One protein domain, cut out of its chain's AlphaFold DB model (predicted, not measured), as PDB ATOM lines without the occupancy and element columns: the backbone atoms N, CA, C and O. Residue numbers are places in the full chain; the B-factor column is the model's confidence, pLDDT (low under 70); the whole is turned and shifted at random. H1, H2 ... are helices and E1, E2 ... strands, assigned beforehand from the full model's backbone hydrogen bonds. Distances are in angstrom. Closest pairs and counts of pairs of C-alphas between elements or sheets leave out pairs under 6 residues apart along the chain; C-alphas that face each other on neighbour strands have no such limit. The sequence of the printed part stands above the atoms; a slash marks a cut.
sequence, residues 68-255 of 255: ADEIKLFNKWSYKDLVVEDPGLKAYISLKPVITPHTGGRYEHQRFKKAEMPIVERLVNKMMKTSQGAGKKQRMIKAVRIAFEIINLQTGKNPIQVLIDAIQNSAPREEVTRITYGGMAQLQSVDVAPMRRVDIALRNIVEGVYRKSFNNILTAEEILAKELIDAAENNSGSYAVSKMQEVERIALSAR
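AT A GLANCE: This is residues 68 to 255 of the 255 residues of the protein "30S ribosomal protein S7" of Candidatus Heimdallarchaeota archaeon (UniProt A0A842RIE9). A cluster of crossed helices, H3 to H7, is built round the long helix H6, and a two-stranded hairpin, E1 and E2, makes an arm at one end of it. H8 runs from the cluster out along this arm, and two long stretches with no named element, residues 68 to 86 before H1 and residues 91 to 112 between H1 and H2, wind over another side of the body. The printed part has 188 residues, with eight named helices and two named strands in the order H1 H2 H3 H4 H5 E1 E2 H6 H7 H8; the sheet, E1 - E2, is antiparallel and the class is mostly helix. The whole is compact, with a radius of gyration of the C-alphas of 17.2 A and spans of 59 by 40 by 32 A.

HOW THE PARTS SIT: After residues 68 to 86, which hold no named element, come H1, residues 87 to 90, and H2, residues 113 to 116, which are apart. H3, residues 119 to 127, touches H4, residues 137 to 155, opposite ways at a steep tilt of 62 degrees, closest at the C-alphas of Val 124 and Met 140, 5.8 A. H5, residues 159 to 169, is about perpendicular to H4 at 89 degrees and touches its residues 148 to 152 alone, with the C-alphas of Phe 148 and Pro 159 closest at 5.5 A. E1, residues 174 to 181, and E2, residues 184 to 191, form a hairpin, with N 177 and O 188 at 2.8 A and N 186 and O 179 at 3.0 A, within hydrogen-bond range. H6, residues 194 to 213, is the hub, touching five helices, among them H1, with the C-alphas of Leu 89 and Pro 194 closest at 5.8 A, and H3, with those of Met 127 and Val 206 closest at 5.8 A. H7, residues 220 to 232, touches H5, the same way at a steep tilt of 58 degrees, with the C-alphas of Ala 166 and Ala 232 closest at 3.9 A. H8, residues 239 to 253, touches H6 with residues 239 to 243 alone, closest at the C-alphas of Asn 204 and Ala 240, 4.8 A; the closest C-alphas of E1 and H8 are those of Val 176 and Ala 251, 5.3 A apart. In H3 to H8 every O i to N i+4 pair is within hydrogen-bond range; H1 and H2 are too short for such a pair.

IN THESE COORDINATES: H1 begins at C-alpha 87 (3.158, -24.600, 47.357). From first to last C-alpha H4 measures 26.5 A, E1 21.1 A, E2 22.0 A, H6 28.7 A and H8 21.1 A. H6 begins at C-alpha 194 (5.004, -15.455, 44.012), and H8 ends at C-alpha 253 (1.012, -14.930, 22.414).

THE WHOLE: The two C-alphas farthest apart, those of Glu 70 and Gly 182, are 60.4 A apart. The printed part has no cut, and the link from H1 to H2, 22 residues, is long. The mean pLDDT of the printed part is 92.6, and residues 68 to 69 are under 70.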
ATOM      1  N   ALA A  68      -2.983 -19.392  70.548       57.94
ATOM      2  CA  ALA A  68      -3.258 -19.153  69.129       57.94
ATOM      3  C   ALA A  68      -4.430 -19.991  68.607       57.94
ATOM      4  O   ALA A  68      -5.184 -19.535  67.743       57.94
ATOM      5  N   ASP A  69      -4.622 -21.169  69.185       62.94
ATOM      6  CA  ASP A  69      -5.701 -22.091  68.873       62.94
ATOM      7  C   ASP A  69      -7.099 -21.563  69.250       62.94
ATOM      8  O   ASP A  69      -8.100 -21.942  68.627       62.94
ATOM      9  N   GLU A  70      -7.184 -20.637  70.207       76.56
ATOM     10  CA  GLU A  70      -8.425 -19.939  70.563       76.56
ATOM     11  C   GLU A  70      -8.664 -18.673  69.731       76.56
ATOM     12  O   GLU A  70      -9.800 -18.186  69.632       76.56
ATOM     13  N   ILE A  71      -7.616 -18.128  69.103       86.38
ATOM     14  CA  ILE A  71      -7.699 -16.861  68.379       86.38
ATOM     15  C   ILE A  71      -8.476 -17.064  67.080       86.38
ATOM     16  O   ILE A  71      -7.978 -17.543  66.062       86.38
ATOM     17  N   LYS A  72      -9.729 -16.615  67.104       90.56
ATOM     18  CA  LYS A  72     -10.606 -16.556  65.935       90.56
ATOM     19  C   LYS A  72     -10.607 -15.157  65.339       90.56
ATOM     20  O   LYS A  72     -10.752 -14.155  66.045       90.56
ATOM     21  N   LEU A  73     -10.547 -15.078  64.015       90.75
ATOM     22  CA  LEU A  73     -10.746 -13.830  63.297       90.75
ATOM     23  C   LEU A  73     -12.166 -13.313  63.559       90.75
ATOM     24  O   LEU A  73     -13.156 -14.036  63.412       90.75
ATOM     25  N   PHE A  74     -12.259 -12.045  63.959       92.06
ATOM     26  CA  PHE A  74     -13.492 -11.367  64.361       92.06
ATOM     27  C   PHE A  74     -14.309 -12.137  65.419       92.06
ATOM     28  O   PHE A  74     -15.529 -11.988  65.478       92.06
ATOM     29  N   ASN A  75     -13.643 -12.960  66.242       91.19
ATOM     30  CA  ASN A  75     -14.242 -13.872  67.225       91.19
ATOM     31  C   ASN A  75     -15.191 -14.933  66.631       91.19
ATOM     32  O   ASN A  75     -15.939 -15.565  67.374       91.19
ATOM     33  N   LYS A  76     -15.185 -15.134  65.308       91.62
ATOM     34  CA  LYS A  76     -16.105 -16.052  64.613       91.62
ATOM     35  C   LYS A  76     -15.379 -17.138  63.827       91.62
ATOM     36  O   LYS A  76     -15.775 -18.296  63.901       91.62
ATOM     37  N   TRP A  77     -14.327 -16.782  63.095       92.88
ATOM     38  CA  TRP A  77     -13.712 -17.660  62.096       92.88
ATOM     39  C   TRP A  77     -12.378 -18.234  62.584       92.88
ATOM     40  O   TRP A  77     -11.508 -17.480  63.009       92.88
ATOM     41  N   SER A  78     -12.222 -19.559  62.545       92.06
ATOM     42  CA  SER A  78     -11.001 -20.262  62.965       92.06
ATOM     43  C   SER A  78      -9.910 -20.244  61.886       92.06
ATOM     44  O   SER A  78     -10.199 -20.074  60.699       92.06
ATOM     45  N   TYR A  79      -8.658 -20.452  62.309       88.69
ATOM     46  CA  TYR A  79      -7.489 -20.590  61.427       88.69
ATOM     47  C   TYR A  79      -6.995 -22.041  61.257       88.69
ATOM     48  O   TYR A  79      -6.160 -22.289  60.392       88.69
ATOM     49  N   LYS A  80      -7.515 -22.989  62.053       84.31
ATOM     50  CA  LYS A  80      -6.995 -24.365  62.193       84.31
ATOM     51  C   LYS A  80      -7.057 -25.224  60.924       84.31
ATOM     52  O   LYS A  80      -6.182 -26.052  60.717       84.31
ATOM     53  N   ASP A  81      -8.030 -24.975  60.052       85.00
ATOM     54  CA  ASP A  81      -8.319 -25.847  58.901       85.00
ATOM     55  C   ASP A  81      -7.988 -25.188  57.555       85.00
ATOM     56  O   ASP A  81      -8.551 -25.538  56.517       85.00
ATOM     57  N   LEU A  82      -7.123 -24.171  57.565       90.00
ATOM     58  CA  LEU A  82      -6.801 -23.412  56.363       90.00
ATOM     59  C   LEU A  82      -5.676 -24.083  55.581       90.00
ATOM     60  O   LEU A  82      -4.559 -24.240  56.077       90.00
ATOM     61  N   VAL A  83      -5.958 -24.419  54.326       90.50
ATOM     62  CA  VAL A  83      -5.002 -25.075  53.430       90.50
ATOM     63  C   VAL A  83      -4.724 -24.173  52.237       90.50
ATOM     64  O   VAL A  83      -5.628 -23.610  51.625       90.50
ATOM     65  N   VAL A  84      -3.444 -24.033  51.898       93.00
ATOM     66  CA  VAL A  84      -3.002 -23.384  50.661       93.00
ATOM     67  C   VAL A  84      -2.604 -24.489  49.686       93.00
ATOM     68  O   VAL A  84      -1.637 -25.198  49.960       93.00
ATOM     69  N   GLU A  85      -3.338 -24.647  48.580       90.56
ATOM     70  CA  GLU A  85      -3.085 -25.706  47.591       90.56
ATOM     71  C   GLU A  85      -1.780 -25.459  46.818       90.56
ATOM     72  O   GLU A  85      -1.015 -26.391  46.575       90.56
ATOM     73  N   ASP A  86      -1.489 -24.200  46.463       89.56
ATOM     74  CA  ASP A  86      -0.278 -23.833  45.718       89.56
ATOM     75  C   ASP A  86       0.956 -23.727  46.650       89.56
ATOM     76  O   ASP A  86       1.053 -22.784  47.454       89.56
ATOM     77  N   PRO A  87       1.960 -24.623  46.520       91.00
ATOM     78  CA  PRO A  87       3.158 -24.600  47.357       91.00
ATOM     79  C   PRO A  87       3.994 -23.328  47.167       91.00
ATOM     80  O   PRO A  87       4.635 -22.870  48.115       91.00
ATOM     81  N   GLY A  88       3.962 -22.706  45.982       89.75
ATOM     82  CA  GLY A  88       4.702 -21.474  45.706       89.75
ATOM     83  C   GLY A  88       4.134 -20.255  46.436       89.75
ATOM     84  O   GLY A  88       4.864 -19.303  46.726       89.75
ATOM     85  N   LEU A  89       2.840 -20.275  46.768       93.00
ATOM     86  CA  LEU A  89       2.155 -19.185  47.466       93.00
ATOM     87  C   LEU A  89       2.137 -19.370  48.987       93.00
ATOM     88  O   LEU A  89       2.001 -18.375  49.703       93.00
ATOM     89  N   LYS A  90       2.346 -20.595  49.487       92.69
ATOM     90  CA  LYS A  90       2.320 -20.936  50.920       92.69
ATOM     91  C   LYS A  90       3.209 -20.026  51.777       92.69
ATOM     92  O   LYS A  90       2.774 -19.566  52.824       92.69
ATOM     93  N   ALA A  91       4.412 -19.688  51.312       91.31
ATOM     94  CA  ALA A  91       5.332 -18.804  52.041       91.31
ATOM     95  C   ALA A  91       4.936 -17.308  52.016       91.31
ATOM     96  O   ALA A  91       5.448 -16.513  52.803       91.31
ATOM     97  N   TYR A  92       4.049 -16.901  51.103       93.50
ATOM     98  CA  TYR A  92       3.670 -15.497  50.879       93.50
ATOM     99  C   TYR A  92       2.246 -15.156  51.329       93.50
ATOM    100  O   TYR A  92       1.857 -13.978  51.295       93.50
ATOM    101  N   ILE A  93       1.478 -16.163  51.741       94.44
ATOM    102  CA  ILE A  93       0.161 -16.039  52.359       94.44
ATOM    103  C   ILE A  93       0.337 -16.303  53.856       94.44
ATOM    104  O   ILE A  93       0.464 -17.441  54.294       94.44
ATOM    105  N   SER A  94       0.364 -15.234  54.650       91.44
ATOM    106  CA  SER A  94       0.467 -15.344  56.106       91.44
ATOM    107  C   SER A  94      -0.886 -15.685  56.725       91.44
ATOM    108  O   SER A  94      -1.846 -14.910  56.611       91.44
ATOM    109  N   LEU A  95      -0.916 -16.829  57.414       89.31
ATOM    110  CA  LEU A  95      -2.029 -17.321  58.230       89.31
ATOM    111  C   LEU A  95      -1.845 -16.999  59.722       89.31
ATOM    112  O   LEU A  95      -2.480 -17.627  60.561       89.31
ATOM    113  N   LYS A  96      -0.988 -16.020  60.064       88.38
ATOM    114  CA  LYS A  96      -0.803 -15.582  61.456       88.38
ATOM    115  C   LYS A  96      -2.173 -15.229  62.071       88.38
ATOM    116  O   LYS A  96      -2.878 -14.394  61.489       88.38
ATOM    117  N   PRO A  97      -2.558 -15.840  63.207       88.69
ATOM    118  CA  PRO A  97      -3.878 -15.652  63.787       88.69
ATOM    119  C   PRO A  97      -3.985 -14.257  64.401       88.69
ATOM    120  O   PRO A  97      -3.130 -13.826  65.173       88.69
ATOM    121  N   VAL A  98      -5.034 -13.519  64.034       90.25
ATOM    122  CA  VAL A  98      -5.298 -12.183  64.580       90.25
ATOM    123  C   VAL A  98      -6.797 -12.009  64.793       90.25
ATOM    124  O   VAL A  98      -7.596 -12.333  63.918       90.25
ATOM    125  N   ILE A  99      -7.190 -11.424  65.925       91.56
ATOM    126  CA  ILE A  99      -8.603 -11.146  66.233       91.56
ATOM    127  C   ILE A  99      -9.182 -10.101  65.271       91.56
ATOM    128  O   ILE A  99     -10.283 -10.248  64.749       91.56
ATOM    129  N   THR A 100      -8.452  -9.011  65.032       90.62
ATOM    130  CA  THR A 100      -8.854  -7.936  64.115       90.62
ATOM    131  C   THR A 100      -7.694  -7.629  63.173       90.62
ATOM    132  O   THR A 100      -6.577  -7.482  63.659       90.62
ATOM    133  N   PRO A 101      -7.917  -7.456  61.855       90.00
ATOM    134  CA  PRO A 101      -6.856  -7.216  60.871       90.00
ATOM    135  C   PRO A 101      -6.294  -5.777  60.941       90.00
ATOM    136  O   PRO A 101      -6.359  -4.993  59.988       90.00
ATOM    137  N   HIS A 102      -5.765  -5.406  62.106       90.06
ATOM    138  CA  HIS A 102      -5.136  -4.129  62.418       90.06
ATOM    139  C   HIS A 102      -3.911  -4.358  63.314       90.06
ATOM    140  O   HIS A 102      -3.915  -4.031  64.498       90.06
ATOM    141  N   THR A 103      -2.846  -4.910  62.736       87.69
ATOM    142  CA  THR A 103      -1.642  -5.275  63.500       87.69
ATOM    143  C   THR A 103      -0.751  -4.063  63.794       87.69
ATOM    144  O   THR A 103       0.067  -4.094  64.704       87.69
ATOM    145  N   GLY A 104      -0.863  -2.977  63.015       86.56
ATOM    146  CA  GLY A 104      -0.002  -1.789  63.170       86.56
ATOM    147  C   GLY A 104       1.483  -2.047  62.861       86.56
ATOM    148  O   GLY A 104       2.336  -1.215  63.162       86.56
ATOM    149  N   GLY A 105       1.796  -3.198  62.258       86.94
ATOM    150  CA  GLY A 105       3.164  -3.629  61.995       86.94
ATOM    151  C   GLY A 105       3.862  -2.801  60.913       86.94
ATOM    152  O   GLY A 105       3.269  -2.409  59.905       86.94
ATOM    153  N   ARG A 106       5.163  -2.564  61.109       89.81
ATOM    154  CA  ARG A 106       6.040  -1.887  60.142       89.81
ATOM    155  C   ARG A 106       6.675  -2.918  59.209       89.81
ATOM    156  O   ARG A 106       7.750  -3.444  59.487       89.81
ATOM    157  N   TYR A 107       5.997  -3.202  58.102       91.38
ATOM    158  CA  TYR A 107       6.413  -4.228  57.133       91.38
ATOM    159  C   TYR A 107       7.194  -3.678  55.926       91.38
ATOM    160  O   TYR A 107       7.597  -4.445  55.058       91.38
ATOM    161  N   GLU A 108       7.383  -2.359  55.848       89.31
ATOM    162  CA  GLU A 108       7.999  -1.680  54.698       89.31
ATOM    163  C   GLU A 108       9.532  -1.683  54.735       89.31
ATOM    164  O   GLU A 108      10.169  -1.818  53.696       89.31
ATOM    165  N   HIS A 109      10.133  -1.573  55.924       89.38
ATOM    166  CA  HIS A 109      11.573  -1.326  56.061       89.38
ATOM    167  C   HIS A 109      12.478  -2.468  55.572       89.38
ATOM    168  O   HIS A 109      13.657  -2.239  55.325       89.38
ATOM    169  N   GLN A 110      11.961  -3.694  55.444       93.00
ATOM    170  CA  GLN A 110      12.741  -4.858  55.024       93.00
ATOM    171  C   GLN A 110      12.080  -5.554  53.833       93.00
ATOM    172  O   GLN A 110      10.864  -5.763  53.799       93.00
ATOM    173  N   ARG A 111      12.904  -5.955  52.857       89.12
ATOM    174  CA  ARG A 111      12.462  -6.711  51.679       89.12
ATOM    175  C   ARG A 111      11.770  -8.005  52.126       89.12
ATOM    176  O   ARG A 111      12.254  -8.680  53.023       89.12
ATOM    177  N   PHE A 112      10.637  -8.332  51.504       91.12
ATOM    178  CA  PHE A 112       9.794  -9.505  51.799       91.12
ATOM    179  C   PHE A 112       9.078  -9.540  53.152       91.12
ATOM    180  O   PHE A 112       8.156 -10.335  53.289       91.12
ATOM    181  N   LYS A 113       9.353  -8.633  54.095       92.19
ATOM    182  CA  LYS A 113       8.653  -8.605  55.395       92.19
ATOM    183  C   LYS A 113       7.137  -8.409  55.264       92.19
ATOM    184  O   LYS A 113       6.356  -8.862  56.088       92.19
ATOM    185  N   LYS A 114       6.693  -7.816  54.156       92.25
ATOM    186  CA  LYS A 114       5.280  -7.749  53.756       92.25
ATOM    187  C   LYS A 114       4.597  -9.120  53.589       92.25
ATOM    188  O   LYS A 114       3.376  -9.174  53.700       92.25
ATOM    189  N   ALA A 115       5.337 -10.196  53.319       93.00
ATOM    190  CA  ALA A 115       4.798 -11.555  53.242       93.00
ATOM    191  C   ALA A 115       4.233 -12.028  54.589       93.00
ATOM    192  O   ALA A 115       3.216 -12.707  54.611       93.00
ATOM    193  N   GLU A 116       4.832 -11.592  55.700       91.94
ATOM    194  CA  GLU A 116       4.397 -11.946  57.052       91.94
ATOM    195  C   GLU A 116       3.096 -11.257  57.481       91.94
ATOM    196  O   GLU A 116       2.454 -11.702  58.433       91.94
ATOM    197  N   MET A 117       2.701 -10.171  56.805       93.12
ATOM    198  CA  MET A 117       1.467  -9.447  57.113       93.12
ATOM    199  C   MET A 117       0.253 -10.365  56.887       93.12
ATOM    200  O   MET A 117       0.140 -10.919  55.787       93.12
ATOM    201  N   PRO A 118      -0.686 -10.463  57.851       93.81
ATOM    202  CA  PRO A 118      -1.892 -11.276  57.710       93.81
ATOM    203  C   PRO A 118      -2.624 -10.986  56.399       93.81
ATOM    204  O   PRO A 118      -2.807  -9.822  56.019       93.81
ATOM    205  N   ILE A 119      -3.072 -12.032  55.702       94.88
ATOM    206  CA  ILE A 119      -3.626 -11.875  54.348       94.88
ATOM    207  C   ILE A 119      -4.876 -10.983  54.312       94.88
ATOM    208  O   ILE A 119      -5.028 -10.146  53.420       94.88
ATOM    209  N   VAL A 120      -5.716 -11.071  55.345       95.06
ATOM    210  CA  VAL A 120      -6.911 -10.229  55.504       95.06
ATOM    211  C   VAL A 120      -6.525  -8.761  55.698       95.06
ATOM    212  O   VAL A 120      -7.144  -7.871  55.118       95.06
ATOM    213  N   GLU A 121      -5.456  -8.476  56.448       95.00
ATOM    214  CA  GLU A 121      -4.949  -7.108  56.597       95.00
ATOM    215  C   GLU A 121      -4.389  -6.569  55.272       95.00
ATOM    216  O   GLU A 121      -4.607  -5.401  54.939       95.00
ATOM    217  N   ARG A 122      -3.737  -7.414  54.460       94.75
ATOM    218  CA  ARG A 122      -3.300  -7.032  53.106       94.75
ATOM    219  C   ARG A 122      -4.485  -6.665  52.214       94.75
ATOM    220  O   ARG A 122      -4.393  -5.659  51.509       94.75
ATOM    221  N   LEU A 123      -5.582  -7.424  52.266       95.25
ATOM    222  CA  LEU A 123      -6.818  -7.116  51.536       95.25
ATOM    223  C   LEU A 123      -7.405  -5.768  51.979       95.25
ATOM    224  O   LEU A 123      -7.621  -4.888  51.145       95.25
ATOM    225  N   VAL A 124      -7.568  -5.561  53.289       94.75
ATOM    226  CA  VAL A 124      -8.062  -4.299  53.870       94.75
ATOM    227  C   VAL A 124      -7.202  -3.114  53.420       94.75
ATOM    228  O   VAL A 124      -7.723  -2.105  52.945       94.75
ATOM    229  N   ASN A 125      -5.875  -3.241  53.503       93.56
ATOM    230  CA  ASN A 125      -4.946  -2.186  53.093       93.56
ATOM    231  C   ASN A 125      -5.035  -1.886  51.586       93.56
ATOM    232  O   ASN A 125      -4.806  -0.749  51.173       93.56
ATOM    233  N   LYS A 126      -5.361  -2.878  50.745       93.44
ATOM    234  CA  LYS A 126      -5.584  -2.670  49.306       93.44
ATOM    235  C   LYS A 126      -6.907  -1.955  49.044       93.44
ATOM    236  O   LYS A 126      -6.905  -1.021  48.248       93.44
ATOM    237  N   MET A 127      -7.980  -2.295  49.762       91.31
ATOM    238  CA  MET A 127      -9.270  -1.590  49.678       91.31
ATOM    239  C   MET A 127      -9.166  -0.104  50.050       91.31
ATOM    240  O   MET A 127      -9.866   0.732  49.484       91.31
ATOM    241  N   MET A 128      -8.244   0.256  50.948       90.25
ATOM    242  CA  MET A 128      -7.989   1.655  51.315       90.25
ATOM    243  C   MET A 128      -7.359   2.500  50.198       90.25
ATOM    244  O   MET A 128      -7.368   3.723  50.309       90.25
ATOM    245  N   LYS A 129      -6.775   1.899  49.151       83.44
ATOM    246  CA  LYS A 129      -6.027   2.651  48.122       83.44
ATOM    247  C   LYS A 129      -6.908   3.453  47.165       83.44
ATOM    248  O   LYS A 129      -6.393   4.267  46.405       83.44
ATOM    249  N   THR A 130      -8.217   3.247  47.208       77.81
ATOM    250  CA  THR A 130      -9.184   4.053  46.466       77.81
ATOM    251  C   THR A 130      -9.240   5.479  47.020       77.81
ATOM    252  O   THR A 130      -9.202   5.675  48.234       77.81
ATOM    253  N   SER A 131      -9.403   6.481  46.150       72.12
ATOM    254  CA  SER A 131      -9.425   7.910  46.520       72.12
ATOM    255  C   SER A 131     -10.359   8.228  47.698       72.12
ATOM    256  O   SER A 131      -9.956   8.874  48.660       72.12
ATOM    257  N   GLN A 132     -11.585   7.703  47.682       74.56
ATOM    258  CA  GLN A 132     -12.586   7.928  48.735       74.56
ATOM    259  C   GLN A 132     -12.317   7.144  50.037       74.56
ATOM    260  O   GLN A 132     -12.872   7.467  51.098       74.56
ATOM    261  N   GLY A 133     -11.482   6.103  49.954       77.88
ATOM    262  CA  GLY A 133     -11.153   5.159  51.026       77.88
ATOM    263  C   GLY A 133      -9.813   5.415  51.722       77.88
ATOM    264  O   GLY A 133      -9.525   4.751  52.722       77.88
ATOM    265  N   ALA A 134      -9.024   6.379  51.241       87.19
ATOM    266  CA  ALA A 134      -7.700   6.681  51.774       87.19
ATOM    267  C   ALA A 134      -7.743   6.969  53.286       87.19
ATOM    268  O   ALA A 134      -8.556   7.758  53.767       87.19
ATOM    269  N   GLY A 135      -6.895   6.278  54.054       86.81
ATOM    270  CA  GLY A 135      -6.778   6.429  55.513       86.81
ATOM    271  C   GLY A 135      -7.918   5.820  56.346       86.81
ATOM    272  O   GLY A 135      -7.758   5.612  57.547       86.81
ATOM    273  N   LYS A 136      -9.049   5.435  55.740       92.06
ATOM    274  CA  LYS A 136     -10.248   4.953  56.456       92.06
ATOM    275  C   LYS A 136     -10.195   3.450  56.756       92.06
ATOM    276  O   LYS A 136     -11.096   2.701  56.376       92.06
ATOM    277  N   LYS A 137      -9.165   2.996  57.481       92.94
ATOM    278  CA  LYS A 137      -8.944   1.562  57.768       92.94
ATOM    279  C   LYS A 137     -10.102   0.920  58.529       92.94
ATOM    280  O   LYS A 137     -10.570  -0.141  58.140       92.94
ATOM    281  N   GLN A 138     -10.637   1.594  59.548       93.62
ATOM    282  CA  GLN A 138     -11.771   1.078  60.329       93.62
ATOM    283  C   GLN A 138     -13.022   0.825  59.474       93.62
ATOM    284  O   GLN A 138     -13.721  -0.163  59.690       93.62
ATOM    285  N   ARG A 139     -13.299   1.685  58.481       92.94
ATOM    286  CA  ARG A 139     -14.417   1.484  57.546       92.94
ATOM    287  C   ARG A 139     -14.191   0.245  56.680       92.94
ATOM    288  O   ARG A 139     -15.113  -0.543  56.520       92.94
ATOM    289  N   MET A 140     -12.970   0.051  56.183       94.50
ATOM    290  CA  MET A 140     -12.626  -1.116  55.362       94.50
ATOM    291  C   MET A 140     -12.663  -2.420  56.164       94.50
ATOM    292  O   MET A 140     -13.163  -3.421  55.669       94.50
ATOM    293  N   ILE A 141     -12.226  -2.403  57.427       95.38
ATOM    294  CA  ILE A 141     -12.348  -3.561  58.327       95.38
ATOM    295  C   ILE A 141     -13.822  -3.944  58.515       95.38
ATOM    296  O   ILE A 141     -14.157  -5.123  58.442       95.38
ATOM    297  N   LYS A 142     -14.715  -2.961  58.715       94.69
ATOM    298  CA  LYS A 142     -16.163  -3.214  58.806       94.69
ATOM    299  C   LYS A 142     -16.719  -3.804  57.510       94.69
ATOM    300  O   LYS A 142     -17.483  -4.759  57.585       94.69
ATOM    301  N   ALA A 143     -16.303  -3.279  56.358       94.62
ATOM    302  CA  ALA A 143     -16.739  -3.773  55.057       94.62
ATOM    303  C   ALA A 143     -16.325  -5.236  54.823       94.62
ATOM    304  O   ALA A 143     -17.159  -6.061  54.464       94.62
ATOM    305  N   VAL A 144     -15.063  -5.582  55.107       95.81
ATOM    306  CA  VAL A 144     -14.564  -6.967  55.006       95.81
ATOM    307  C   VAL A 144     -15.278  -7.890  55.992       95.81
ATOM    308  O   VAL A 144     -15.633  -9.005  55.627       95.81
ATOM    309  N   ARG A 145     -15.555  -7.425  57.217       96.19
ATOM    310  CA  ARG A 145     -16.317  -8.201  58.204       96.19
ATOM    311  C   ARG A 145     -17.716  -8.555  57.693       96.19
ATOM    312  O   ARG A 145     -18.109  -9.708  57.796       96.19
ATOM    313  N   ILE A 146     -18.445  -7.585  57.136       96.88
ATOM    314  CA  ILE A 146     -19.787  -7.813  56.572       96.88
ATOM    315  C   ILE A 146     -19.702  -8.730  55.346       96.88
ATOM    316  O   ILE A 146     -20.479  -9.671  55.232       96.88
ATOM    317  N   ALA A 147     -18.721  -8.522  54.462       97.19
ATOM    318  CA  ALA A 147     -18.516  -9.390  53.304       97.19
ATOM    319  C   ALA A 147     -18.262 -10.851  53.717       97.19
ATOM    320  O   ALA A 147     -18.843 -11.763  53.141       97.19
ATOM    321  N   PHE A 148     -17.454 -11.085  54.753       97.12
ATOM    322  CA  PHE A 148     -17.199 -12.429  55.281       97.12
ATOM    323  C   PHE A 148     -18.436 -13.069  55.921       97.12
ATOM    324  O   PHE A 148     -18.615 -14.281  55.812       97.12
ATOM    325  N   GLU A 149     -19.322 -12.280  56.537       96.75
ATOM    326  CA  GLU A 149     -20.623 -12.775  57.004       96.75
ATOM    327  C   GLU A 149     -21.502 -13.218  55.829       96.75
ATOM    328  O   GLU A 149     -22.060 -14.312  55.873       96.75
ATOM    329  N   ILE A 150     -21.557 -12.430  54.750       97.31
ATOM    330  CA  ILE A 150     -22.309 -12.775  53.534       97.31
ATOM    331  C   ILE A 150     -21.755 -14.055  52.893       97.31
ATOM    332  O   ILE A 150     -22.531 -14.949  52.562       97.31
ATOM    333  N   ILE A 151     -20.428 -14.182  52.768       97.19
ATOM    334  CA  ILE A 151     -19.783 -15.379  52.204       97.19
ATOM    335  C   ILE A 151     -20.142 -16.620  53.016       97.19
ATOM    336  O   ILE A 151     -20.529 -17.636  52.441       97.19
ATOM    337  N   ASN A 152     -20.052 -16.539  54.344       96.62
ATOM    338  CA  ASN A 152     -20.375 -17.663  55.215       96.62
ATOM    339  C   ASN A 152     -21.854 -18.065  55.101       96.62
ATOM    340  O   ASN A 152     -22.163 -19.251  55.086       96.62
ATOM    341  N   LEU A 153     -22.763 -17.093  54.985       96.94
ATOM    342  CA  LEU A 153     -24.192 -17.360  54.799       96.94
ATOM    343  C   LEU A 153     -24.506 -18.004  53.441       96.94
ATOM    344  O   LEU A 153     -25.404 -18.835  53.366       96.94
ATOM    345  N   GLN A 154     -23.790 -17.627  52.380       96.00
ATOM    346  CA  GLN A 154     -24.031 -18.144  51.028       96.00
ATOM    347  C   GLN A 154     -23.364 -19.499  50.774       96.00
ATOM    348  O   GLN A 154     -23.972 -20.373  50.165       96.00
ATOM    349  N   THR A 155     -22.121 -19.673  51.223       94.75
ATOM    350  CA  THR A 155     -21.306 -20.859  50.903       94.75
ATOM    351  C   THR A 155     -21.268 -21.897  52.021       94.75
ATOM    352  O   THR A 155     -20.962 -23.056  51.757       94.75
ATOM    353  N   GLY A 156     -21.516 -21.498  53.275       93.69
ATOM    354  CA  GLY A 156     -21.333 -22.354  54.452       93.69
ATOM    355  C   GLY A 156     -19.874 -22.722  54.760       93.69
ATOM    356  O   GLY A 156     -19.624 -23.497  55.680       93.69
ATOM    357  N   LYS A 157     -18.906 -22.188  54.002       93.31
ATOM    358  CA  LYS A 157     -17.468 -22.423  54.184       93.31
ATOM    359  C   LYS A 157     -16.835 -21.308  55.011       93.31
ATOM    360  O   LYS A 157     -17.346 -20.189  55.071       93.31
ATOM    361  N   ASN A 158     -15.666 -21.589  55.587       94.19
ATOM    362  CA  ASN A 158     -14.866 -20.560  56.242       94.19
ATOM    363  C   ASN A 158     -14.472 -19.475  55.211       94.19
ATOM    364  O   ASN A 158     -13.795 -19.792  54.229       94.19
ATOM    365  N   PRO A 159     -14.845 -18.196  55.411       95.81
ATOM    366  CA  PRO A 159     -14.570 -17.133  54.446       95.81
ATOM    367  C   PRO A 159     -13.074 -16.853  54.269       95.81
ATOM    368  O   PRO A 159     -12.673 -16.333  53.229       95.81
ATOM    369  N   ILE A 160     -12.235 -17.209  55.250       94.94
ATOM    370  CA  ILE A 160     -10.780 -17.090  55.108       94.94
ATOM    371  C   ILE A 160     -10.270 -18.083  54.058       94.94
ATOM    372  O   ILE A 160      -9.431 -17.708  53.244       94.94
ATOM    373  N   GLN A 161     -10.813 -19.305  54.026       95.50
ATOM    374  CA  GLN A 161     -10.466 -20.293  53.004       95.50
ATOM    375  C   GLN A 161     -10.895 -19.809  51.618       95.50
ATOM    376  O   GLN A 161     -10.080 -19.772  50.706       95.50
ATOM    377  N   VAL A 162     -12.126 -19.299  51.493       96.44
ATOM    378  CA  VAL A 162     -12.627 -18.718  50.234       96.44
ATOM    379  C   VAL A 162     -11.720 -17.584  49.743       96.44
ATOM    380  O   VAL A 162     -11.434 -17.487  48.553       96.44
ATOM    381  N   LEU A 163     -11.215 -16.737  50.647       96.25
ATOM    382  CA  LEU A 163     -10.251 -15.696  50.286       96.25
ATOM    383  C   LEU A 163      -8.924 -16.282  49.776       96.25
ATOM    384  O   LEU A 163      -8.351 -15.746  48.828       96.25
ATOM    385  N   ILE A 164      -8.411 -17.334  50.413       95.94
ATOM    386  CA  ILE A 164      -7.170 -18.004  50.002       95.94
ATOM    387  C   ILE A 164      -7.337 -18.602  48.601       95.94
ATOM    388  O   ILE A 164      -6.509 -18.326  47.732       95.94
ATOM    389  N   ASP A 165      -8.425 -19.332  48.370       95.81
ATOM    390  CA  ASP A 165      -8.742 -19.964  47.084       95.81
ATOM    391  C   ASP A 165      -8.899 -18.899  45.987       95.81
ATOM    392  O   ASP A 165      -8.275 -18.977  44.927       95.81
ATOM    393  N   ALA A 166      -9.625 -17.814  46.278       97.00
ATOM    394  CA  ALA A 166      -9.779 -16.680  45.367       97.00
ATOM    395  C   ALA A 166      -8.436 -16.047  44.970       97.00
ATOM    396  O   ALA A 166      -8.248 -15.649  43.817       97.00
ATOM    397  N   ILE A 167      -7.484 -15.943  45.904       96.44
ATOM    398  CA  ILE A 167      -6.147 -15.400  45.628       96.44
ATOM    399  C   ILE A 167      -5.340 -16.348  44.743       96.44
ATOM    400  O   ILE A 167      -4.679 -15.868  43.823       96.44
ATOM    401  N   GLN A 168      -5.382 -17.657  45.003       95.25
ATOM    402  CA  GLN A 168      -4.669 -18.657  44.198       95.25
ATOM    403  C   GLN A 168      -5.165 -18.661  42.749       95.25
ATOM    404  O   GLN A 168      -4.362 -18.659  41.817       95.25
ATOM    405  N   ASN A 169      -6.480 -18.565  42.583       95.69
ATOM    406  CA  ASN A 169      -7.168 -18.552  41.298       95.69
ATOM    407  C   ASN A 169      -7.032 -17.241  40.521       95.69
ATOM    408  O   ASN A 169      -7.109 -17.236  39.301       95.69
ATOM    409  N   SER A 170      -6.820 -16.118  41.210       96.06
ATOM    410  CA  SER A 170      -6.651 -14.798  40.576       96.06
ATOM    411  C   SER A 170      -5.187 -14.431  40.305       96.06
ATOM    412  O   SER A 170      -4.891 -13.311  39.873       96.06
ATOM    413  N   ALA A 171      -4.250 -15.317  40.639       95.56
ATOM    414  CA  ALA A 171      -2.817 -15.061  40.631       95.56
ATOM    415  C   ALA A 171      -2.166 -15.475  39.295       95.56
ATOM    416  O   ALA A 171      -1.913 -16.672  39.114       95.56
ATOM    417  N   PRO A 172      -1.779 -14.520  38.417       96.06
ATOM    418  CA  PRO A 172      -1.187 -14.841  37.117       96.06
ATOM    419  C   PRO A 172       0.153 -15.550  37.290       96.06
ATOM    420  O   PRO A 172       0.924 -15.208  38.188       96.06
ATOM    421  N   ARG A 173       0.430 -16.544  36.453       94.12
ATOM    422  CA  ARG A 173       1.701 -17.284  36.439       94.12
ATOM    423  C   ARG A 173       2.715 -16.638  35.502       94.12
ATOM    424  O   ARG A 173       3.886 -16.529  35.860       94.12
ATOM    425  N   GLU A 174       2.235 -16.136  34.370       95.44
ATOM    426  CA  GLU A 174       3.028 -15.462  33.343       95.44
ATOM    427  C   GLU A 174       2.490 -14.043  33.095       95.44
ATOM    428  O   GLU A 174       1.282 -13.796  33.102       95.44
ATOM    429  N   GLU A 175       3.393 -13.089  32.883       95.31
ATOM    430  CA  GLU A 175       3.092 -11.707  32.503       95.31
ATOM    431  C   GLU A 175       3.963 -11.301  31.308       95.31
ATOM    432  O   GLU A 175       4.970 -11.935  30.999       95.31
ATOM    433  N   VAL A 176       3.615 -10.198  30.643       95.62
ATOM    434  CA  VAL A 176       4.475  -9.600  29.615       95.62
ATOM    435  C   VAL A 176       5.231  -8.396  30.156       95.62
ATOM    436  O   VAL A 176       4.667  -7.530  30.827       95.62
ATOM    437  N   THR A 177       6.508  -8.302  29.805       94.06
ATOM    438  CA  THR A 177       7.330  -7.112  30.024       94.06
ATOM    439  C   THR A 177       7.712  -6.514  28.681       94.06
ATOM    440  O   THR A 177       8.054  -7.222  27.739       94.06
ATOM    441  N   ARG A 178       7.663  -5.185  28.581       94.25
ATOM    442  CA  ARG A 178       8.177  -4.484  27.407       94.25
ATOM    443  C   ARG A 178       9.699  -4.421  27.496       94.25
ATOM    444  O   ARG A 178      10.220  -3.729  28.368       94.25
ATOM    445  N   ILE A 179      10.391  -5.093  26.583       93.75
ATOM    446  CA  ILE A 179      11.846  -5.011  26.443       93.75
ATOM    447  C   ILE A 179      12.154  -4.122  25.241       93.75
ATOM    448  O   ILE A 179      11.631  -4.319  24.144       93.75
ATOM    449  N   THR A 180      12.979  -3.101  25.460       95.50
ATOM    450  CA  THR A 180      13.503  -2.243  24.395       95.50
ATOM    451  C   THR A 180      14.909  -2.690  24.043       95.50
ATOM    452  O   THR A 180      15.806  -2.598  24.881       95.50
ATOM    453  N   TYR A 181      15.112  -3.129  22.805       92.19
ATOM    454  CA  TYR A 181      16.424  -3.495  22.287       92.19
ATOM    455  C   TYR A 181      16.635  -2.824  20.929       92.19
ATOM    456  O   TYR A 181      15.776  -2.899  20.051       92.19
ATOM    457  N   GLY A 182      17.749  -2.103  20.767       90.75
ATOM    458  CA  GLY A 182      18.096  -1.454  19.495       90.75
ATOM    459  C   GLY A 182      17.065  -0.440  18.973       90.75
ATOM    460  O   GLY A 182      16.918  -0.296  17.766       90.75
ATOM    461  N   GLY A 183      16.320   0.239  19.855       92.81
ATOM    462  CA  GLY A 183      15.314   1.244  19.472       92.81
ATOM    463  C   GLY A 183      13.926   0.689  19.121       92.81
ATOM    464  O   GLY A 183      12.998   1.474  18.932       92.81
ATOM    465  N   MET A 184      13.742  -0.635  19.104       92.75
ATOM    466  CA  MET A 184      12.433  -1.281  18.965       92.75
ATOM    467  C   MET A 184      11.960  -1.828  20.316       92.75
ATOM    468  O   MET A 184      12.741  -2.396  21.080       92.75
ATOM    469  N   ALA A 185      10.674  -1.646  20.618       94.62
ATOM    470  CA  ALA A 185      10.043  -2.161  21.830       94.62
ATOM    471  C   ALA A 185       9.184  -3.382  21.491       94.62
ATOM    472  O   ALA A 185       8.250  -3.268  20.698       94.62
ATOM    473  N   GLN A 186       9.471  -4.521  22.115       92.62
ATOM    474  CA  GLN A 186       8.706  -5.760  21.951       92.62
ATOM    475  C   GLN A 186       8.185  -6.242  23.308       92.62
ATOM    476  O   GLN A 186       8.719  -5.879  24.360       92.62
ATOM    477  N   LEU A 187       7.093  -7.006  23.291       94.56
ATOM    478  CA  LEU A 187       6.586  -7.685  24.481       94.56
ATOM    479  C   LEU A 187       7.296  -9.029  24.594       94.56
ATOM    480  O   LEU A 187       7.269  -9.804  23.648       94.56
ATOM    481  N   GLN A 188       7.905  -9.278  25.746       94.25
ATOM    482  CA  GLN A 188       8.511 -10.553  26.093       94.25
ATOM    483  C   GLN A 188       7.715 -11.173  27.239       94.25
ATOM    484  O   GLN A 188       7.417 -10.480  28.220       94.25
ATOM    485  N   SER A 189       7.385 -12.456  27.130       96.56
ATOM    486  CA  SER A 189       6.804 -13.228  28.231       96.56
ATOM    487  C   SER A 189       7.839 -13.480  29.333       96.56
ATOM    488  O   SER A 189       9.009 -13.762  29.061       96.56
ATOM    489  N   VAL A 190       7.420 -13.309  30.588       95.69
ATOM    490  CA  VAL A 190       8.252 -13.466  31.788       95.69
ATOM    491  C   VAL A 190       7.426 -14.105  32.907       95.69
ATOM    492  O   VAL A 190       6.260 -13.755  33.110       95.69
ATOM    493  N   ASP A 191       8.056 -14.989  33.678       95.19
ATOM    494  CA  ASP A 191       7.445 -15.617  34.851       95.19
ATOM    495  C   ASP A 191       7.245 -14.628  36.010       95.19
ATOM    496  O   ASP A 191       8.069 -13.745  36.283       95.19
ATOM    497  N   VAL A 192       6.151 -14.797  36.753       96.19
ATOM    498  CA  VAL A 192       5.773 -13.894  37.848       96.19
ATOM    499  C   VAL A 192       6.236 -14.433  39.201       96.19
ATOM    500  O   VAL A 192       5.849 -15.515  39.637       96.19
ATOM    501  N   ALA A 193       6.991 -13.621  39.948       95.38
ATOM    502  CA  ALA A 193       7.399 -13.965  41.312       95.38
ATOM    503  C   ALA A 193       6.183 -14.159  42.259       95.38
ATOM    504  O   ALA A 193       5.272 -13.326  42.241       95.38
ATOM    505  N   PRO A 194       6.179 -15.144  43.182       95.00
ATOM    506  CA  PRO A 194       5.004 -15.455  44.012       95.00
ATOM    507  C   PRO A 194       4.493 -14.288  44.873       95.00
ATOM    508  O   PRO A 194       3.289 -14.060  44.986       95.00
ATOM    509  N   MET A 195       5.393 -13.461  45.418       94.94
ATOM    510  CA  MET A 195       5.005 -12.247  46.149       94.94
ATOM    511  C   MET A 195       4.193 -11.277  45.274       94.94
ATOM    512  O   MET A 195       3.220 -10.673  45.737       94.94
ATOM    513  N   ARG A 196       4.604 -11.135  44.007       95.31
ATOM    514  CA  ARG A 196       3.941 -10.293  43.009       95.31
ATOM    515  C   ARG A 196       2.598 -10.894  42.603       95.31
ATOM    516  O   ARG A 196       1.631 -10.138  42.532       95.31
ATOM    517  N   ARG A 197       2.513 -12.221  42.449       95.69
ATOM    518  CA  ARG A 197       1.261 -12.948  42.178       95.69
ATOM    519  C   ARG A 197       0.168 -12.587  43.189       95.69
ATOM    520  O   ARG A 197      -0.882 -12.079  42.799       95.69
ATOM    521  N   VAL A 198       0.460 -12.711  44.489       96.06
ATOM    522  CA  VAL A 198      -0.481 -12.335  45.569       96.06
ATOM    523  C   VAL A 198      -0.854 -10.851  45.503       96.06
ATOM    524  O   VAL A 198      -2.005 -10.466  45.711       96.06
ATOM    525  N   ASP A 199       0.115  -9.980  45.219       95.25
ATOM    526  CA  ASP A 199      -0.122  -8.538  45.170       95.25
ATOM    527  C   ASP A 199      -0.996  -8.082  44.002       95.25
ATOM    528  O   ASP A 199      -1.707  -7.077  44.158       95.25
ATOM    529  N   ILE A 200      -0.916  -8.780  42.867       96.00
ATOM    530  CA  ILE A 200      -1.743  -8.558  41.680       96.00
ATOM    531  C   ILE A 200      -3.131  -9.140  41.889       96.00
ATOM    532  O   ILE A 200      -4.092  -8.416  41.651       96.00
ATOM    533  N   ALA A 201      -3.242 -10.361  42.416       96.50
ATOM    534  CA  ALA A 201      -4.524 -10.975  42.755       96.50
ATOM    535  C   ALA A 201      -5.352 -10.051  43.666       96.50
ATOM    536  O   ALA A 201      -6.434  -9.599  43.295       96.50
ATOM    537  N   LEU A 202      -4.781  -9.630  44.802       96.31
ATOM    538  CA  LEU A 202      -5.442  -8.700  45.726       96.31
ATOM    539  C   LEU A 202      -5.760  -7.341  45.088       96.31
ATOM    540  O   LEU A 202      -6.756  -6.712  45.440       96.31
ATOM    541  N   ARG A 203      -4.907  -6.847  44.180       95.31
ATOM    542  CA  ARG A 203      -5.168  -5.588  43.466       95.31
ATOM    543  C   ARG A 203      -6.369  -5.736  42.539       95.31
ATOM    544  O   ARG A 203      -7.242  -4.878  42.579       95.31
ATOM    545  N   ASN A 204      -6.401  -6.790  41.731       95.94
ATOM    546  CA  ASN A 204      -7.435  -6.995  40.727       95.94
ATOM    547  C   ASN A 204      -8.794  -7.267  41.386       95.94
ATOM    548  O   ASN A 204      -9.785  -6.716  40.925       95.94
ATOM    549  N   ILE A 205      -8.838  -8.007  42.503       96.00
ATOM    550  CA  ILE A 205     -10.066  -8.190  43.300       96.00
ATOM    551  C   ILE A 205     -10.618  -6.829  43.740       96.00
ATOM    552  O   ILE A 205     -11.759  -6.487  43.446       96.00
ATOM    553  N   VAL A 206      -9.793  -6.002  44.391       94.69
ATOM    554  CA  VAL A 206     -10.227  -4.679  44.876       94.69
ATOM    555  C   VAL A 206     -10.622  -3.749  43.729       94.69
ATOM    556  O   VAL A 206     -11.587  -2.997  43.845       94.69
ATOM    557  N   GLU A 207      -9.893  -3.791  42.617       93.62
ATOM    558  CA  GLU A 207     -10.214  -3.005  41.430       93.62
ATOM    559  C   GLU A 207     -11.547  -3.436  40.803       93.62
ATOM    560  O   GLU A 207     -12.347  -2.577  40.431       93.62
ATOM    561  N   GLY A 208     -11.820  -4.742  40.750       93.62
ATOM    562  CA  GLY A 208     -13.096  -5.301  40.309       93.62
ATOM    563  C   GLY A 208     -14.253  -4.820  41.172       93.62
ATOM    564  O   GLY A 208     -15.240  -4.300  40.648       93.62
ATOM    565  N   VAL A 209     -14.090  -4.882  42.496       93.94
ATOM    566  CA  VAL A 209     -15.078  -4.373  43.457       93.94
ATOM    567  C   VAL A 209     -15.304  -2.879  43.268       93.94
ATOM    568  O   VAL A 209     -16.448  -2.439  43.184       93.94
ATOM    569  N   TYR A 210     -14.235  -2.091  43.140       91.75
ATOM    570  CA  TYR A 210     -14.351  -0.649  42.945       91.75
ATOM    571  C   TYR A 210     -15.119  -0.310  41.662       91.75
ATOM    572  O   TYR A 210     -16.080   0.457  41.710       91.75
ATOM    573  N   ARG A 211     -14.757  -0.934  40.535       91.88
ATOM    574  CA  ARG A 211     -15.425  -0.729  39.242       91.88
ATOM    575  C   ARG A 211     -16.897  -1.142  39.286       91.88
ATOM    576  O   ARG A 211     -17.736  -0.388  38.811       91.88
ATOM    577  N   LYS A 212     -17.214  -2.294  39.889       93.06
ATOM    578  CA  LYS A 212     -18.592  -2.801  40.027       93.06
ATOM    579  C   LYS A 212     -19.439  -1.978  41.005       93.06
ATOM    580  O   LYS A 212     -20.657  -1.941  40.852       93.06
ATOM    581  N   SER A 213     -18.816  -1.338  41.999       90.56
ATOM    582  CA  SER A 213     -19.501  -0.497  42.995       90.56
ATOM    583  C   SER A 213     -19.869   0.891  42.477       90.56
ATOM    584  O   SER A 213     -20.760   1.542  43.018       90.56
ATOM    585  N   PHE A 214     -19.194   1.365  41.429       88.69
ATOM    586  CA  PHE A 214     -19.447   2.689  40.885       88.69
ATOM    587  C   PHE A 214     -20.818   2.734  40.192       88.69
ATOM    588  O   PHE A 214     -21.079   1.953  39.281       88.69
ATOM    589  N   ASN A 215     -21.686   3.656  40.620       88.69
ATOM    590  CA  ASN A 215     -23.060   3.832  40.120       88.69
ATOM    591  C   ASN A 215     -23.960   2.585  40.211       88.69
ATOM    592  O   ASN A 215     -24.926   2.462  39.459       88.69
ATOM    593  N   ASN A 216     -23.666   1.670  41.135       91.56
ATOM    594  CA  ASN A 216     -24.494   0.497  41.388       91.56
ATOM    595  C   ASN A 216     -25.311   0.675  42.676       91.56
ATOM    596  O   ASN A 216     -24.910   1.393  43.588       91.56
ATOM    597  N   ILE A 217     -26.463   0.011  42.735       93.25
ATOM    598  CA  ILE A 217     -27.343  -0.038  43.911       93.25
ATOM    599  C   ILE A 217     -26.731  -0.951  44.985       93.25
ATOM    600  O   ILE A 217     -26.911  -0.716  46.178       93.25
ATOM    601  N   LEU A 218     -26.001  -1.985  44.554       92.00
ATOM    602  CA  LEU A 218     -25.352  -2.939  45.447       92.00
ATOM    603  C   LEU A 218     -24.261  -2.271  46.283       92.00
ATOM    604  O   LEU A 218     -23.476  -1.452  45.797       92.00
ATOM    605  N   THR A 219     -24.187  -2.680  47.545       93.19
ATOM    606  CA  THR A 219     -23.183  -2.185  48.484       93.19
ATOM    607  C   THR A 219     -21.801  -2.775  48.179       93.19
ATOM    608  O   THR A 219     -21.666  -3.834  47.560       93.19
ATOM    609  N   ALA A 220     -20.737  -2.086  48.598       91.62
ATOM    610  CA  ALA A 220     -19.370  -2.543  48.336       91.62
ATOM    611  C   ALA A 220     -19.061  -3.873  49.049       91.62
ATOM    612  O   ALA A 220     -18.265  -4.667  48.552       91.62
ATOM    613  N   GLU A 221     -19.698  -4.117  50.195       94.75
ATOM    614  CA  GLU A 221     -19.593  -5.344  50.980       94.75
ATOM    615  C   GLU A 221     -20.184  -6.550  50.239       94.75
ATOM    616  O   GLU A 221     -19.540  -7.594  50.145       94.75
ATOM    617  N   GLU A 222     -21.375  -6.394  49.657       95.69
ATOM    618  CA  GLU A 222     -22.036  -7.436  48.863       95.69
ATOM    619  C   GLU A 222     -21.277  -7.743  47.574       95.69
ATOM    620  O   GLU A 222     -21.126  -8.905  47.199       95.69
ATOM    621  N   ILE A 223     -20.780  -6.705  46.894       96.12
ATOM    622  CA  ILE A 223     -19.982  -6.871  45.677       96.12
ATOM    623  C   ILE A 223     -18.668  -7.582  46.001       96.12
ATOM    624  O   ILE A 223     -18.274  -8.472  45.255       96.12
ATOM    625  N   LEU A 224     -18.006  -7.231  47.109       96.12
ATOM    626  CA  LEU A 224     -16.791  -7.916  47.552       96.12
ATOM    627  C   LEU A 224     -17.053  -9.393  47.856       96.12
ATOM    628  O   LEU A 224     -16.257 -10.234  47.451       96.12
ATOM    629  N   ALA A 225     -18.157  -9.711  48.535       97.12
ATOM    630  CA  ALA A 225     -18.534 -11.092  48.819       97.12
ATOM    631  C   ALA A 225     -18.746 -11.898  47.528       97.12
ATOM    632  O   ALA A 225     -18.139 -12.954  47.365       97.12
ATOM    633  N   LYS A 226     -19.535 -11.364  46.586       95.88
ATOM    634  CA  LYS A 226     -19.768 -11.996  45.277       95.88
ATOM    635  C   LYS A 226     -18.474 -12.177  44.487       95.88
ATOM    636  O   LYS A 226     -18.217 -13.260  43.987       95.88
ATOM    637  N   GLU A 227     -17.632 -11.145  44.436       96.19
ATOM    638  CA  GLU A 227     -16.355 -11.193  43.719       96.19
ATOM    639  C   GLU A 227     -15.416 -12.270  44.279       96.19
ATOM    640  O   GLU A 227     -14.743 -12.946  43.508       96.19
ATOM    641  N   LEU A 228     -15.372 -12.445  45.605       97.25
ATOM    642  CA  LEU A 228     -14.555 -13.479  46.245       97.25
ATOM    643  C   LEU A 228     -15.093 -14.891  45.991       97.25
ATOM    644  O   LEU A 228     -14.293 -15.792  45.765       97.25
ATOM    645  N   ILE A 229     -16.414 -15.082  46.000       96.88
ATOM    646  CA  ILE A 229     -17.038 -16.376  45.683       96.88
ATOM    647  C   ILE A 229     -16.771 -16.743  44.220       96.88
ATOM    648  O   ILE A 229     -16.231 -17.813  43.951       96.88
ATOM    649  N   ASP A 230     -17.042 -15.820  43.292       96.69
ATOM    650  CA  ASP A 230     -16.806 -16.029  41.860       96.69
ATOM    651  C   ASP A 230     -15.325 -16.337  41.575       96.69
ATOM    652  O   ASP A 230     -15.004 -17.204  40.760       96.69
ATOM    653  N   ALA A 231     -14.405 -15.645  42.256       96.88
ATOM    654  CA  ALA A 231     -12.971 -15.885  42.119       96.88
ATOM    655  C   ALA A 231     -12.534 -17.236  42.713       96.88
ATOM    656  O   ALA A 231     -11.690 -17.918  42.130       96.88
ATOM    657  N   ALA A 232     -13.101 -17.653  43.849       96.50
ATOM    658  CA  ALA A 232     -12.813 -18.955  44.452       96.50
ATOM    659  C   ALA A 232     -13.299 -20.122  43.574       96.50
ATOM    660  O   ALA A 232     -12.647 -21.158  43.514       96.50
ATOM    661  N   GLU A 233     -14.387 -19.935  42.829       95.44
ATOM    662  CA  GLU A 233     -14.916 -20.927  41.885       95.44
ATOM    663  C   GLU A 233     -14.251 -20.880  40.497       95.44
ATOM    664  O   GLU A 233     -14.660 -21.609  39.594       95.44
ATOM    665  N   ASN A 234     -13.217 -20.046  40.299       93.50
ATOM    666  CA  ASN A 234     -12.563 -19.835  38.998       93.50
ATOM    667  C   ASN A 234     -13.523 -19.354  37.890       93.50
ATOM    668  O   ASN A 234     -13.305 -19.594  36.699       93.50
ATOM    669  N   ASN A 235     -14.585 -18.640  38.257       94.75
ATOM    670  CA  ASN A 235     -15.568 -18.157  37.303       94.75
ATOM    671  C   ASN A 235     -15.087 -16.864  36.616       94.75
ATOM    672  O   ASN A 235     -14.695 -15.892  37.267       94.75
ATOM    673  N   SER A 236     -15.193 -16.801  35.285       90.62
ATOM    674  CA  SER A 236     -14.894 -15.596  34.494       90.62
ATOM    675  C   SER A 236     -15.835 -14.410  34.781       90.62
ATOM    676  O   SER A 236     -15.578 -13.307  34.296       90.62
ATOM    677  N   GLY A 237     -16.904 -14.599  35.569       89.69
ATOM    678  CA  GLY A 237     -17.730 -13.513  36.121       89.69
ATOM    679  C   GLY A 237     -16.982 -12.596  37.107       89.69
ATOM    680  O   GLY A 237     -17.335 -11.415  37.262       89.69
ATOM    681  N   SER A 238     -15.901 -13.097  37.716       94.88
ATOM    682  CA  SER A 238     -14.958 -12.281  38.481       94.88
ATOM    683  C   SER A 238     -14.068 -11.464  37.540       94.88
ATOM    684  O   SER A 238     -13.470 -11.971  36.587       94.88
ATOM    685  N   TYR A 239     -13.922 -10.176  37.849       95.81
ATOM    686  CA  TYR A 239     -12.978  -9.302  37.157       95.81
ATOM    687  C   TYR A 239     -11.529  -9.748  37.395       95.81
ATOM    688  O   TYR A 239     -10.699  -9.646  36.492       95.81
ATOM    689  N   ALA A 240     -11.220 -10.260  38.590       96.19
ATOM    690  CA  ALA A 240      -9.876 -10.706  38.935       96.19
ATOM    691  C   ALA A 240      -9.422 -11.905  38.091       96.19
ATOM    692  O   ALA A 240      -8.341 -11.848  37.496       96.19
ATOM    693  N   VAL A 241     -10.275 -12.927  37.969       96.88
ATOM    694  CA  VAL A 241     -10.022 -14.120  37.143       96.88
ATOM    695  C   VAL A 241      -9.968 -13.753  35.660       96.88
ATOM    696  O   VAL A 241      -9.030 -14.132  34.962       96.88
ATOM    697  N   SER A 242     -10.915 -12.938  35.181       96.88
ATOM    698  CA  SER A 242     -10.930 -12.469  33.790       96.88
ATOM    699  C   SER A 242      -9.643 -11.721  33.421       96.88
ATOM    700  O   SER A 242      -9.020 -12.007  32.397       96.88
ATOM    701  N   LYS A 243      -9.173 -10.818  34.295       96.00
ATOM    702  CA  LYS A 243      -7.933 -10.068  34.060       96.00
ATOM    703  C   LYS A 243      -6.696 -10.961  34.104       96.00
ATOM    704  O   LYS A 243      -5.775 -10.736  33.323       96.00
ATOM    705  N   MET A 244      -6.664 -11.954  34.989       95.69
ATOM    706  CA  MET A 244      -5.589 -12.945  35.018       95.69
ATOM    707  C   MET A 244      -5.522 -13.718  33.693       95.69
ATOM    708  O   MET A 244      -4.475 -13.728  33.052       95.69
ATOM    709  N   GLN A 245      -6.648 -14.283  33.246       96.19
ATOM    710  CA  GLN A 245      -6.738 -15.046  31.995       96.19
ATOM    711  C   GLN A 245      -6.367 -14.201  30.769       96.19
ATOM    712  O   GLN A 245      -5.742 -14.697  29.834       96.19
ATOM    713  N   GLU A 246      -6.744 -12.919  30.753       96.06
ATOM    714  CA  GLU A 246      -6.353 -11.983  29.696       96.06
ATOM    715  C   GLU A 246      -4.830 -11.796  29.647       96.06
ATOM    716  O   GLU A 246      -4.233 -11.864  28.574       96.06
ATOM    717  N   VAL A 247      -4.195 -11.584  30.804       95.69
ATOM    718  CA  VAL A 247      -2.746 -11.368  30.904       95.69
ATOM    719  C   VAL A 247      -1.967 -12.615  30.493       95.69
ATOM    720  O   VAL A 247      -1.038 -12.500  29.696       95.69
ATOM    721  N   GLU A 248      -2.376 -13.796  30.955       95.62
ATOM    722  CA  GLU A 248      -1.732 -15.062  30.579       95.62
ATOM    723  C   GLU A 248      -1.921 -15.379  29.094       95.62
ATOM    724  O   GLU A 248      -0.997 -15.845  28.434       95.62
ATOM    725  N   ARG A 249      -3.080 -15.046  28.514       95.81
ATOM    726  CA  ARG A 249      -3.307 -15.189  27.069       95.81
ATOM    727  C   ARG A 249      -2.377 -14.293  26.251       95.81
ATOM    728  O   ARG A 249      -1.857 -14.725  25.224       95.81
ATOM    729  N   ILE A 250      -2.174 -13.051  26.689       96.19
ATOM    730  CA  ILE A 250      -1.243 -12.121  26.035       96.19
ATOM    731  C   ILE A 250       0.199 -12.620  26.192       96.19
ATOM    732  O   ILE A 250       0.961 -12.555  25.231       96.19
ATOM    733  N   ALA A 251       0.562 -13.151  27.363       96.00
ATOM    734  CA  ALA A 251       1.877 -13.743  27.603       96.00
ATOM    735  C   ALA A 251       2.137 -14.953  26.703       96.00
ATOM    736  O   ALA A 251       3.182 -15.011  26.059       96.00
ATOM    737  N   LEU A 252       1.151 -15.839  26.553       95.44
ATOM    738  CA  LEU A 252       1.234 -16.996  25.663       95.44
ATOM    739  C   LEU A 252       1.424 -16.588  24.195       95.44
ATOM    740  O   LEU A 252       2.152 -17.252  23.466       95.44
ATOM    741  N   SER A 253       0.814 -15.478  23.763       94.81
ATOM    742  CA  SER A 253       1.012 -14.930  22.414       94.81
ATOM    743  C   SER A 253       2.363 -14.238  22.212       94.81
ATOM    744  O   SER A 253       2.766 -14.051  21.067       94.81
ATOM    745  N   ALA A 254       3.011 -13.788  23.286       91.69
ATOM    746  CA  ALA A 254       4.304 -13.100  23.262       91.69
ATOM    747  C   ALA A 254       5.490 -14.046  23.532       91.69
ATOM    748  O   ALA A 254       6.613 -13.578  23.728       91.69
ATOM    749  N   ARG A 255       5.219 -15.352  23.615       85.50
ATOM    750  CA  ARG A 255       6.202 -16.415  23.815       85.50
ATOM    751  C   ARG A 255       6.962 -16.749  22.538       85.50
ATOM    752  O   ARG A 255       6.353 -16.674  21.449       85.50
TER     753      ARG A 255